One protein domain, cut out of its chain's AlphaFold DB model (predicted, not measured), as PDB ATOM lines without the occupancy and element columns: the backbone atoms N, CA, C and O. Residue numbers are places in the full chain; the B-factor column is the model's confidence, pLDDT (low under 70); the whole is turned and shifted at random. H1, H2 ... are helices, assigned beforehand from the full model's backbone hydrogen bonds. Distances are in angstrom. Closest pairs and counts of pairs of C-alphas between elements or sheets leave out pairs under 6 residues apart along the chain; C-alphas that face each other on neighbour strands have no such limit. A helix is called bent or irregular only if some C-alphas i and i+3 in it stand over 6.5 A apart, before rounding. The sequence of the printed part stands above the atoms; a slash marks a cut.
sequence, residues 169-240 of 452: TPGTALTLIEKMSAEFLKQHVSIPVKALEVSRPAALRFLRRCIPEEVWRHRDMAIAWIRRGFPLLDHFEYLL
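AT A GLANCE: This is residues 169 to 240 of the 452 residues of the protein "Predicted protein" of Phaeodactylum tricornutum (strain CCAP 1055/1) (UniProt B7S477). Four short helices stand roughly side by side: H3 in the middle, H6 on one side of it, H1 on another, and H4 completing a triangle with H1 and H3. H2 and H5 lie together across one end of this group, where H1 and H4 finish and H3 and H6 start, and H7 lies crosswise beyond H6. The printed part has 72 residues, with seven named helices, H1 to H7 in chain order, and no named strand; the class is all helix. It is compact, with a radius of gyration of the C-alphas of 11.2 A and spans of 32 by 25 by 17 A.

IN THESE COORDINATES: Start with the longest helices, nine residues each. Find C-alpha 190 at (351.336, 229.950, 192.088); from there H3 runs through residues 190 to 198, 12.3 A. H6, residues 219 to 227, is 12.4 A long. Look back to C-alpha 173 at (350.673, 240.696, 186.150), where H1, residues 173 to 179, begins its 10.3 A. H2 takes residues 182 to 187, 9.0 A; H4 residues 204 to 210, 9.7 A; H5 residues 213 to 216, 5.1 A. H7, residues 234 to 240, 10.5 A, ends at C-alpha 240, (372.044, 225.394, 195.074); it is irregular, with C-alphas 235 and 238 7.1 A apart.

HOW THE PARTS SIT: H3 touches H6 at a shallow tilt of 3 degrees, the same way; their closest C-alphas, Val 193 and Met 221, are 5.4 A apart. H3 also touches H1, closest C-alphas Ala 173 and Ala 195 at 5.0 A, opposite ways at 35.1 degrees, a tilt only just steep. H1 touches H4 at a shallow tilt of 13 degrees, the same way, with C-alphas 178 and 210 closest at 6.4 A. The packing of the helices is mostly aligned, but only just: 2 of 3 pairs have a shallow tilt. H2 and H5 only just touch, with 3 pairs of C-alphas within 8 A; Lys 186 and Val 215 are closest, 5.7 A between C-alphas. H7 is close to H6 but not clearly touching, about perpendicular at 81 degrees, with the C-alphas of Ala 222 and Phe 236 closest at 6.6 A. H4 and H6 are apart. In H1, H2, H3 and H6 every O i to N i+4 pair is within hydrogen-bond range; H4 has 2 of 3, H7 has 0 of 3 but 3 of 4 O i to N i+3 pairs, and H5 is too short for an i+4 pair.

THE WHOLE: Look for the two farthest C-alphas at Lys 179 and Leu 240, 32.3 A apart. The printed part has no cut. The link from H6 to H7, six residues, is short; the other links are tight. The mean pLDDT of the printed part is 90.7, and no printed residue is under 70.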
ATOM      1  N   THR A 169     348.487 238.095 182.606       94.69
ATOM      2  CA  THR A 169     349.118 238.353 181.306       94.69
ATOM      3  C   THR A 169     350.310 239.300 181.482       94.69
ATOM      4  O   THR A 169     350.456 239.910 182.545       94.69
ATOM      5  N   PRO A 170     351.156 239.527 180.454       90.62
ATOM      6  CA  PRO A 170     352.292 240.441 180.589       90.62
ATOM      7  C   PRO A 170     351.883 241.889 180.913       90.62
ATOM      8  O   PRO A 170     352.727 242.660 181.367       90.62
ATOM      9  N   GLY A 171     350.630 242.268 180.624       88.81
ATOM     10  CA  GLY A 171     350.073 243.590 180.921       88.81
ATOM     11  C   GLY A 171     349.413 243.695 182.298       88.81
ATOM     12  O   GLY A 171     349.470 244.762 182.897       88.81
ATOM     13  N   THR A 172     348.837 242.606 182.814       91.81
ATOM     14  CA  THR A 172     348.048 242.593 184.066       91.81
ATOM     15  C   THR A 172     348.799 242.038 185.275       91.81
ATOM     16  O   THR A 172     348.367 242.245 186.406       91.81
ATOM     17  N   ALA A 173     349.931 241.357 185.075       92.88
ATOM     18  CA  ALA A 173     350.673 240.696 186.150       92.88
ATOM     19  C   ALA A 173     351.004 241.628 187.331       92.88
ATOM     20  O   ALA A 173     350.758 241.278 188.482       92.88
ATOM     21  N   LEU A 174     351.528 242.828 187.049       92.12
ATOM     22  CA  LEU A 174     351.887 243.792 188.092       92.12
ATOM     23  C   LEU A 174     350.647 244.315 188.824       92.12
ATOM     24  O   LEU A 174     350.618 244.310 190.048       92.12
ATOM     25  N   THR A 175     349.616 244.710 188.076       92.19
ATOM     26  CA  THR A 175     348.395 245.288 188.647       92.19
ATOM     27  C   THR A 175     347.630 244.288 189.506       92.19
ATOM     28  O   THR A 175     347.030 244.678 190.499       92.19
ATOM     29  N   LEU A 176     347.639 243.001 189.137       93.25
ATOM     30  CA  LEU A 176     347.002 241.953 189.934       93.25
ATOM     31  C   LEU A 176     347.783 241.689 191.217       93.25
ATOM     32  O   LEU A 176     347.178 241.642 192.278       93.25
ATOM     33  N   ILE A 177     349.113 241.604 191.149       93.94
ATOM     34  CA  ILE A 177     349.941 241.421 192.348       93.94
ATOM     35  C   ILE A 177     349.809 242.599 193.314       93.94
ATOM     36  O   ILE A 177     349.689 242.376 194.511       93.94
ATOM     37  N   GLU A 178     349.789 243.836 192.814       93.00
ATOM     38  CA  GLU A 178     349.634 245.034 193.654       93.00
ATOM     39  C   GLU A 178     348.276 245.105 194.369       93.00
ATOM     40  O   GLU A 178     348.185 245.717 195.430       93.00
ATOM     41  N   LYS A 179     347.230 244.480 193.814       92.06
ATOM     42  CA  LYS A 179     345.903 244.404 194.446       92.06
ATOM     43  C   LYS A 179     345.837 243.380 195.588       92.06
ATOM     44  O   LYS A 179     344.906 243.448 196.385       92.06
ATOM     45  N   MET A 180     346.764 242.423 195.658       92.94
ATOM     46  CA  MET A 180     346.722 241.323 196.628       92.94
ATOM     47  C   MET A 180     347.489 241.662 197.909       92.94
ATOM     48  O   MET A 180     348.510 242.349 197.877       92.94
ATOM     49  N   SER A 181     347.029 241.140 199.051       93.44
ATOM     50  CA  SER A 181     347.755 241.280 200.318       93.44
ATOM     51  C   SER A 181     348.983 240.366 200.375       93.44
ATOM     52  O   SER A 181     349.052 239.321 199.721       93.44
ATOM     53  N   ALA A 182     349.959 240.740 201.204       93.56
ATOM     54  CA  ALA A 182     351.167 239.947 201.406       93.56
ATOM     55  C   ALA A 182     350.849 238.550 201.966       93.56
ATOM     56  O   ALA A 182     351.457 237.566 201.549       93.56
ATOM     57  N   GLU A 183     349.885 238.447 202.883       94.38
ATOM     58  CA  GLU A 183     349.433 237.188 203.482       94.38
ATOM     59  C   GLU A 183     348.804 236.261 202.439       94.38
ATOM     60  O   GLU A 183     349.075 235.061 202.445       94.38
ATOM     61  N   PHE A 184     348.022 236.818 201.512       94.62
ATOM     62  CA  PHE A 184     347.395 236.054 200.438       94.62
ATOM     63  C   PHE A 184     348.443 235.491 199.466       94.62
ATOM     64  O   PHE A 184     348.429 234.301 199.156       94.62
ATOM     65  N   LEU A 185     349.425 236.305 199.062       95.06
ATOM     66  CA  LEU A 185     350.523 235.862 198.189       95.06
ATOM     67  C   LEU A 185     351.413 234.787 198.836       95.06
ATOM     68  O   LEU A 185     351.978 233.955 198.126       95.06
ATOM     69  N   LYS A 186     351.538 234.788 200.169       93.94
ATOM     70  CA  LYS A 186     352.249 233.739 200.920       93.94
ATOM     71  C   LYS A 186     351.517 232.397 200.877       93.94
ATOM     72  O   LYS A 186     352.173 231.361 200.847       93.94
ATOM     73  N   GLN A 187     350.186 232.409 200.880       94.44
ATOM     74  CA  GLN A 187     349.372 231.193 200.804       94.44
ATOM     75  C   GLN A 187     349.262 230.663 199.366       94.44
ATOM     76  O   GLN A 187     349.321 229.453 199.160       94.44
ATOM     77  N   HIS A 188     349.184 231.559 198.377       95.69
ATOM     78  CA  HIS A 188     348.965 231.231 196.964       95.69
ATOM     79  C   HIS A 188     350.184 231.574 196.099       95.69
ATOM     80  O   HIS A 188     350.164 232.500 195.286       95.69
ATOM     81  N   VAL A 189     351.268 230.814 196.264       95.81
ATOM     82  CA  VAL A 189     352.558 231.054 195.585       95.81
ATOM     83  C   VAL A 189     352.486 230.850 194.062       95.81
ATOM     84  O   VAL A 189     353.306 231.403 193.328       95.81
ATOM     85  N   SER A 190     351.486 230.131 193.541       96.62
ATOM     86  CA  SER A 190     351.336 229.950 192.088       96.62
ATOM     87  C   SER A 190     351.079 231.274 191.346       96.62
ATOM     88  O   SER A 190     351.535 231.446 190.214       96.62
ATOM     89  N   ILE A 191     350.429 232.243 192.000       96.56
ATOM     90  CA  ILE A 191     350.129 233.581 191.471       96.56
ATOM     91  C   ILE A 191     351.426 234.360 191.172       96.56
ATOM     92  O   ILE A 191     351.640 234.740 190.013       96.56
ATOM     93  N   PRO A 192     352.333 234.595 192.145       96.25
ATOM     94  CA  PRO A 192     353.598 235.275 191.887       96.25
ATOM     95  C   PRO A 192     354.520 234.490 190.947       96.25
ATOM     96  O   PRO A 192     355.202 235.118 190.134       96.25
ATOM     97  N   VAL A 193     354.488 233.150 190.973       96.31
ATOM     98  CA  VAL A 193     355.218 232.314 190.002       96.31
ATOM     99  C   VAL A 193     354.726 232.597 188.581       96.31
ATOM    100  O   VAL A 193     355.521 232.970 187.715       96.31
ATOM    101  N   LYS A 194     353.412 232.527 188.342       96.44
ATOM    102  CA  LYS A 194     352.818 232.800 187.027       96.44
ATOM    103  C   LYS A 194     353.123 234.215 186.544       96.44
ATOM    104  O   LYS A 194     353.454 234.429 185.374       96.44
ATOM    105  N   ALA A 195     353.034 235.193 187.441       95.19
ATOM    106  CA  ALA A 195     353.368 236.572 187.124       95.19
ATOM    107  C   ALA A 195     354.832 236.721 186.708       95.19
ATOM    108  O   ALA A 195     355.114 237.425 185.737       95.19
ATOM    109  N   LEU A 196     355.759 236.050 187.393       94.12
ATOM    110  CA  LEU A 196     357.184 236.084 187.075       94.12
ATOM    111  C   LEU A 196     357.492 235.473 185.698       94.12
ATOM    112  O   LEU A 196     358.273 236.045 184.926       94.12
ATOM    113  N   GLU A 197     356.847 234.352 185.370       92.94
ATOM    114  CA  GLU A 197     357.004 233.658 184.086       92.94
ATOM    115  C   GLU A 197     356.587 234.533 182.898       92.94
ATOM    116  O   GLU A 197     357.283 234.597 181.882       92.94
ATOM    117  N   VAL A 198     355.458 235.232 183.030       92.62
ATOM    118  CA  VAL A 198     354.803 235.941 181.921       92.62
ATOM    119  C   VAL A 198     355.240 237.414 181.823       92.62
ATOM    120  O   VAL A 198     355.155 238.036 180.759       92.62
ATOM    121  N   SER A 199     355.741 238.001 182.913       90.75
ATOM    122  CA  SER A 199     356.062 239.430 182.977       90.75
ATOM    123  C   SER A 199     357.207 239.859 182.069       90.75
ATOM    124  O   SER A 199     358.246 239.203 181.940       90.75
ATOM    125  N   ARG A 200     357.074 241.067 181.507       86.94
ATOM    126  CA  ARG A 200     358.152 241.731 180.760       86.94
ATOM    127  C   ARG A 200     359.342 242.022 181.686       86.94
ATOM    128  O   ARG A 200     359.120 242.407 182.832       86.94
ATOM    129  N   PRO A 201     360.599 241.969 181.200       83.88
ATOM    130  CA  PRO A 201     361.779 242.228 182.034       83.88
ATOM    131  C   PRO A 201     361.738 243.556 182.809       83.88
ATOM    132  O   PRO A 201     362.207 243.624 183.937       83.88
ATOM    133  N   ALA A 202     361.138 244.605 182.233       82.94
ATOM    134  CA  ALA A 202     361.000 245.904 182.893       82.94
ATOM    135  C   ALA A 202     360.085 245.871 184.134       82.94
ATOM    136  O   ALA A 202     360.326 246.631 185.073       82.94
ATOM    137  N   ALA A 203     359.074 244.993 184.148       83.38
ATOM    138  CA  ALA A 203     358.115 244.847 185.244       83.38
ATOM    139  C   ALA A 203     358.708 244.100 186.450       83.38
ATOM    140  O   ALA A 203     358.264 244.292 187.578       83.38
ATOM    141  N   LEU A 204     359.756 243.300 186.239       84.00
ATOM    142  CA  LEU A 204     360.350 242.459 187.282       84.00
ATOM    143  C   LEU A 204     360.941 243.252 188.441       84.00
ATOM    144  O   LEU A 204     360.885 242.795 189.579       84.00
ATOM    145  N   ARG A 205     361.458 244.462 188.173       83.94
ATOM    146  CA  ARG A 205     361.933 245.348 189.245       83.94
ATOM    147  C   ARG A 205     360.809 245.672 190.234       83.94
ATOM    148  O   ARG A 205     361.060 245.794 191.425       83.94
ATOM    149  N   PHE A 206     359.586 245.830 189.724       85.75
ATOM    150  CA  PHE A 206     358.417 246.183 190.520       85.75
ATOM    151  C   PHE A 206     357.849 244.944 191.203       85.75
ATOM    152  O   PHE A 206     357.593 244.997 192.397       85.75
ATOM    153  N   LEU A 207     357.785 243.804 190.505       87.69
ATOM    154  CA  LEU A 207     357.406 242.531 191.128       87.69
ATOM    155  C   LEU A 207     358.307 242.171 192.309       87.69
ATOM    156  O   LEU A 207     357.810 241.764 193.351       87.69
ATOM    157  N   ARG A 208     359.620 242.397 192.193       86.69
ATOM    158  CA  ARG A 208     360.558 242.192 193.305       86.69
ATOM    159  C   ARG A 208     360.250 243.069 194.521       86.69
ATOM    160  O   ARG A 208     360.549 242.660 195.632       86.69
ATOM    161  N   ARG A 209     359.669 244.253 194.316       87.69
ATOM    162  CA  ARG A 209     359.252 245.156 195.397       87.69
ATOM    163  C   ARG A 209     357.906 244.751 196.006       87.69
ATOM    164  O   ARG A 209     357.727 244.929 197.203       87.69
ATOM    165  N   CYS A 210     356.969 244.267 195.192       89.06
ATOM    166  CA  CYS A 210     355.606 243.964 195.638       89.06
ATOM    167  C   CYS A 210     355.467 242.558 196.243       89.06
ATOM    168  O   CYS A 210     354.605 242.342 197.086       89.06
ATOM    169  N   ILE A 211     356.303 241.601 195.828       91.81
ATOM    170  CA  ILE A 211     356.266 240.226 196.332       91.81
ATOM    171  C   ILE A 211     357.072 240.135 197.644       91.81
ATOM    172  O   ILE A 211     358.253 240.497 197.630       91.81
ATOM    173  N   PRO A 212     356.483 239.627 198.747       92.12
ATOM    174  CA  PRO A 212     357.176 239.467 200.027       92.12
ATOM    175  C   PRO A 212     358.432 238.592 199.929       92.12
ATOM    176  O   PRO A 212     358.477 237.640 199.148       92.12
ATOM    177  N   GLU A 213     359.446 238.869 200.751       89.06
ATOM    178  CA  GLU A 213     360.719 238.131 200.730       89.06
ATOM    179  C   GLU A 213     360.531 236.633 201.018       89.06
ATOM    180  O   GLU A 213     361.217 235.794 200.442       89.06
ATOM    181  N   GLU A 214     359.567 236.270 201.863       91.12
ATOM    182  CA  GLU A 214     359.287 234.874 202.197       91.12
ATOM    183  C   GLU A 214     358.772 234.090 200.986       91.12
ATOM    184  O   GLU A 214     359.123 232.925 200.821       91.12
ATOM    185  N   VAL A 215     358.022 234.743 200.092       92.50
ATOM    186  CA  VAL A 215     357.561 234.138 198.835       92.50
ATOM    187  C   VAL A 215     358.750 233.862 197.915       92.50
ATOM    188  O   VAL A 215     358.817 232.805 197.294       92.50
ATOM    189  N   TRP A 216     359.747 234.751 197.883       90.31
ATOM    190  CA  TRP A 216     360.988 234.522 197.138       90.31
ATOM    191  C   TRP A 216     361.811 233.336 197.666       90.31
ATOM    192  O   TRP A 216     362.626 232.790 196.931       90.31
ATOM    193  N   ARG A 217     361.572 232.869 198.897       89.19
ATOM    194  CA  ARG A 217     362.169 231.632 199.438       89.19
ATOM    195  C   ARG A 217     361.396 230.369 199.040       89.19
ATOM    196  O   ARG A 217     361.687 229.282 199.537       89.19
ATOM    197  N   HIS A 218     360.409 230.463 198.156       91.94
ATOM    198  CA  HIS A 218     359.821 229.273 197.559       91.94
ATOM    199  C   HIS A 218     360.652 228.781 196.377       91.94
ATOM    200  O   HIS A 218     361.097 229.546 195.520       91.94
ATOM    201  N   ARG A 219     360.813 227.458 196.305       92.38
ATOM    202  CA  ARG A 219     361.547 226.770 195.237       92.38
ATOM    203  C   ARG A 219     361.021 227.124 193.844       92.38
ATOM    204  O   ARG A 219     361.816 227.363 192.941       92.38
ATOM    205  N   ASP A 220     359.706 227.209 193.684       93.50
ATOM    206  CA  ASP A 220     359.082 227.461 192.382       93.50
ATOM    207  C   ASP A 220     359.347 228.887 191.878       93.50
ATOM    208  O   ASP A 220     359.564 229.092 190.685       93.50
ATOM    209  N   MET A 221     359.449 229.863 192.790       93.31
ATOM    210  CA  MET A 221     359.873 231.228 192.460       93.31
ATOM    211  C   MET A 221     361.312 231.255 191.947       93.31
ATOM    212  O   MET A 221     361.603 231.927 190.955       93.31
ATOM    213  N   ALA A 222     362.208 230.496 192.585       92.12
ATOM    214  CA  ALA A 222     363.592 230.377 192.144       92.12
ATOM    215  C   ALA A 222     363.688 229.732 190.754       92.12
ATOM    216  O   ALA A 222     364.369 230.265 189.881       92.12
ATOM    217  N   ILE A 223     362.962 228.635 190.515       92.88
ATOM    218  CA  ILE A 223     362.933 227.961 189.205       92.88
ATOM    219  C   ILE A 223     362.396 228.909 188.124       92.88
ATOM    220  O   ILE A 223     363.034 229.078 187.084       92.88
ATOM    221  N   ALA A 224     361.277 229.596 188.377       92.75
ATOM    222  CA  ALA A 224     360.722 230.571 187.441       92.75
ATOM    223  C   ALA A 224     361.691 231.735 187.161       92.75
ATOM    224  O   ALA A 224     361.792 232.195 186.023       92.75
ATOM    225  N   TRP A 225     362.459 232.182 188.159       91.31
ATOM    226  CA  TRP A 225     363.503 233.197 187.981       91.31
ATOM    227  C   TRP A 225     364.672 232.693 187.122       91.31
ATOM    228  O   TRP A 225     365.106 233.382 186.194       91.31
ATOM    229  N   ILE A 226     365.158 231.481 187.401       91.56
ATOM    230  CA  ILE A 226     366.285 230.839 186.707       91.56
ATOM    231  C   ILE A 226     365.962 230.607 185.233       91.56
ATOM    232  O   ILE A 226     366.758 230.982 184.371       91.56
ATOM    233  N   ARG A 227     364.766 230.091 184.925       91.75
ATOM    234  CA  ARG A 227     364.291 229.854 183.548       91.75
ATOM    235  C   ARG A 227     364.277 231.108 182.681       91.75
ATOM    236  O   ARG A 227     364.333 231.036 181.456       91.75
ATOM    237  N   ARG A 228     364.211 232.285 183.304       86.62
ATOM    238  CA  ARG A 228     364.235 233.574 182.604       86.62
ATOM    239  C   ARG A 228     365.661 234.088 182.341       86.62
ATOM    240  O   ARG A 228     365.801 235.110 181.664       86.62
ATOM    241  N   GLY A 229     366.690 233.407 182.852       85.06
ATOM    242  CA  GLY A 229     368.104 233.741 182.661       85.06
ATOM    243  C   GLY A 229     368.535 235.022 183.382       85.06
ATOM    244  O   GLY A 229     369.331 235.796 182.845       85.06
ATOM    245  N   PHE A 230     367.946 235.314 184.546       84.81
ATOM    246  CA  PHE A 230     368.353 236.446 185.385       84.81
ATOM    247  C   PHE A 230     369.447 236.047 186.384       84.81
ATOM    248  O   PHE A 230     369.479 234.890 186.798       84.81
ATOM    249  N   PRO A 231     370.304 236.987 186.829       86.62
ATOM    250  CA  PRO A 231     371.317 236.707 187.848       86.62
ATOM    251  C   PRO A 231     370.701 236.091 189.105       86.62
ATOM    252  O   PRO A 231     369.617 236.515 189.528       86.62
ATOM    253  N   LEU A 232     371.368 235.097 189.692       87.56
ATOM    254  CA  LEU A 232     370.872 234.439 190.897       87.56
ATOM    255  C   LEU A 232     370.808 235.432 192.060       87.56
ATOM    256  O   LEU A 232     371.719 236.229 192.273       87.56
ATOM    257  N   LEU A 233     369.714 235.374 192.816       86.62
ATOM    258  CA  LEU A 233     369.541 236.164 194.029       86.62
ATOM    259  C   LEU A 233     370.189 235.436 195.208       86.62
ATOM    260  O   LEU A 233     370.163 234.208 195.266       86.62
ATOM    261  N   ASP A 234     370.738 236.184 196.164       85.12
ATOM    262  CA  ASP A 234     371.503 235.601 197.278       85.12
ATOM    263  C   ASP A 234     370.647 234.676 198.154       85.12
ATOM    264  O   ASP A 234     371.103 233.629 198.602       85.12
ATOM    265  N   HIS A 235     369.356 234.975 198.307       83.12
ATOM    266  CA  HIS A 235     368.446 234.096 199.038       83.12
ATOM    267  C   HIS A 235     368.182 232.756 198.335       83.12
ATOM    268  O   HIS A 235     367.632 231.879 198.980       83.12
ATOM    269  N   PHE A 236     368.575 232.539 197.073       87.62
ATOM    270  CA  PHE A 236     368.483 231.216 196.436       87.62
ATOM    271  C   PHE A 236     369.642 230.282 196.802       87.62
ATOM    272  O   PHE A 236     369.620 229.116 196.412       87.62
ATOM    273  N   GLU A 237     370.646 230.746 197.552       85.19
ATOM    274  CA  GLU A 237     371.864 229.976 197.829       85.19
ATOM    275  C   GLU A 237     371.587 228.616 198.493       85.19
ATOM    276  O   GLU A 237     372.211 227.611 198.147       85.19
ATOM    277  N   TYR A 238     370.585 228.532 199.376       87.00
ATOM    278  CA  TYR A 238     370.204 227.265 200.013       87.00
ATOM    279  C   TYR A 238     369.667 226.220 199.011       87.00
ATOM    280  O   TYR A 238     369.803 225.022 199.263       87.00
ATOM    281  N   LEU A 239     369.111 226.650 197.867       88.25
ATOM    282  CA  LEU A 239     368.603 225.780 196.797       88.25
ATOM    283  C   LEU A 239     369.699 225.281 195.854       88.25
ATOM    284  O   LEU A 239     369.465 224.340 195.105       88.25
ATOM    285  N   LEU A 240     370.912 225.835 195.909       86.94
ATOM    286  CA  LEU A 240     372.044 225.394 195.074       86.94
ATOM    287  C   LEU A 240     372.607 224.026 195.496       86.94
ATOM    288  O   LEU A 240     373.545 223.507 194.885       86.94
TER     289      LEU A 240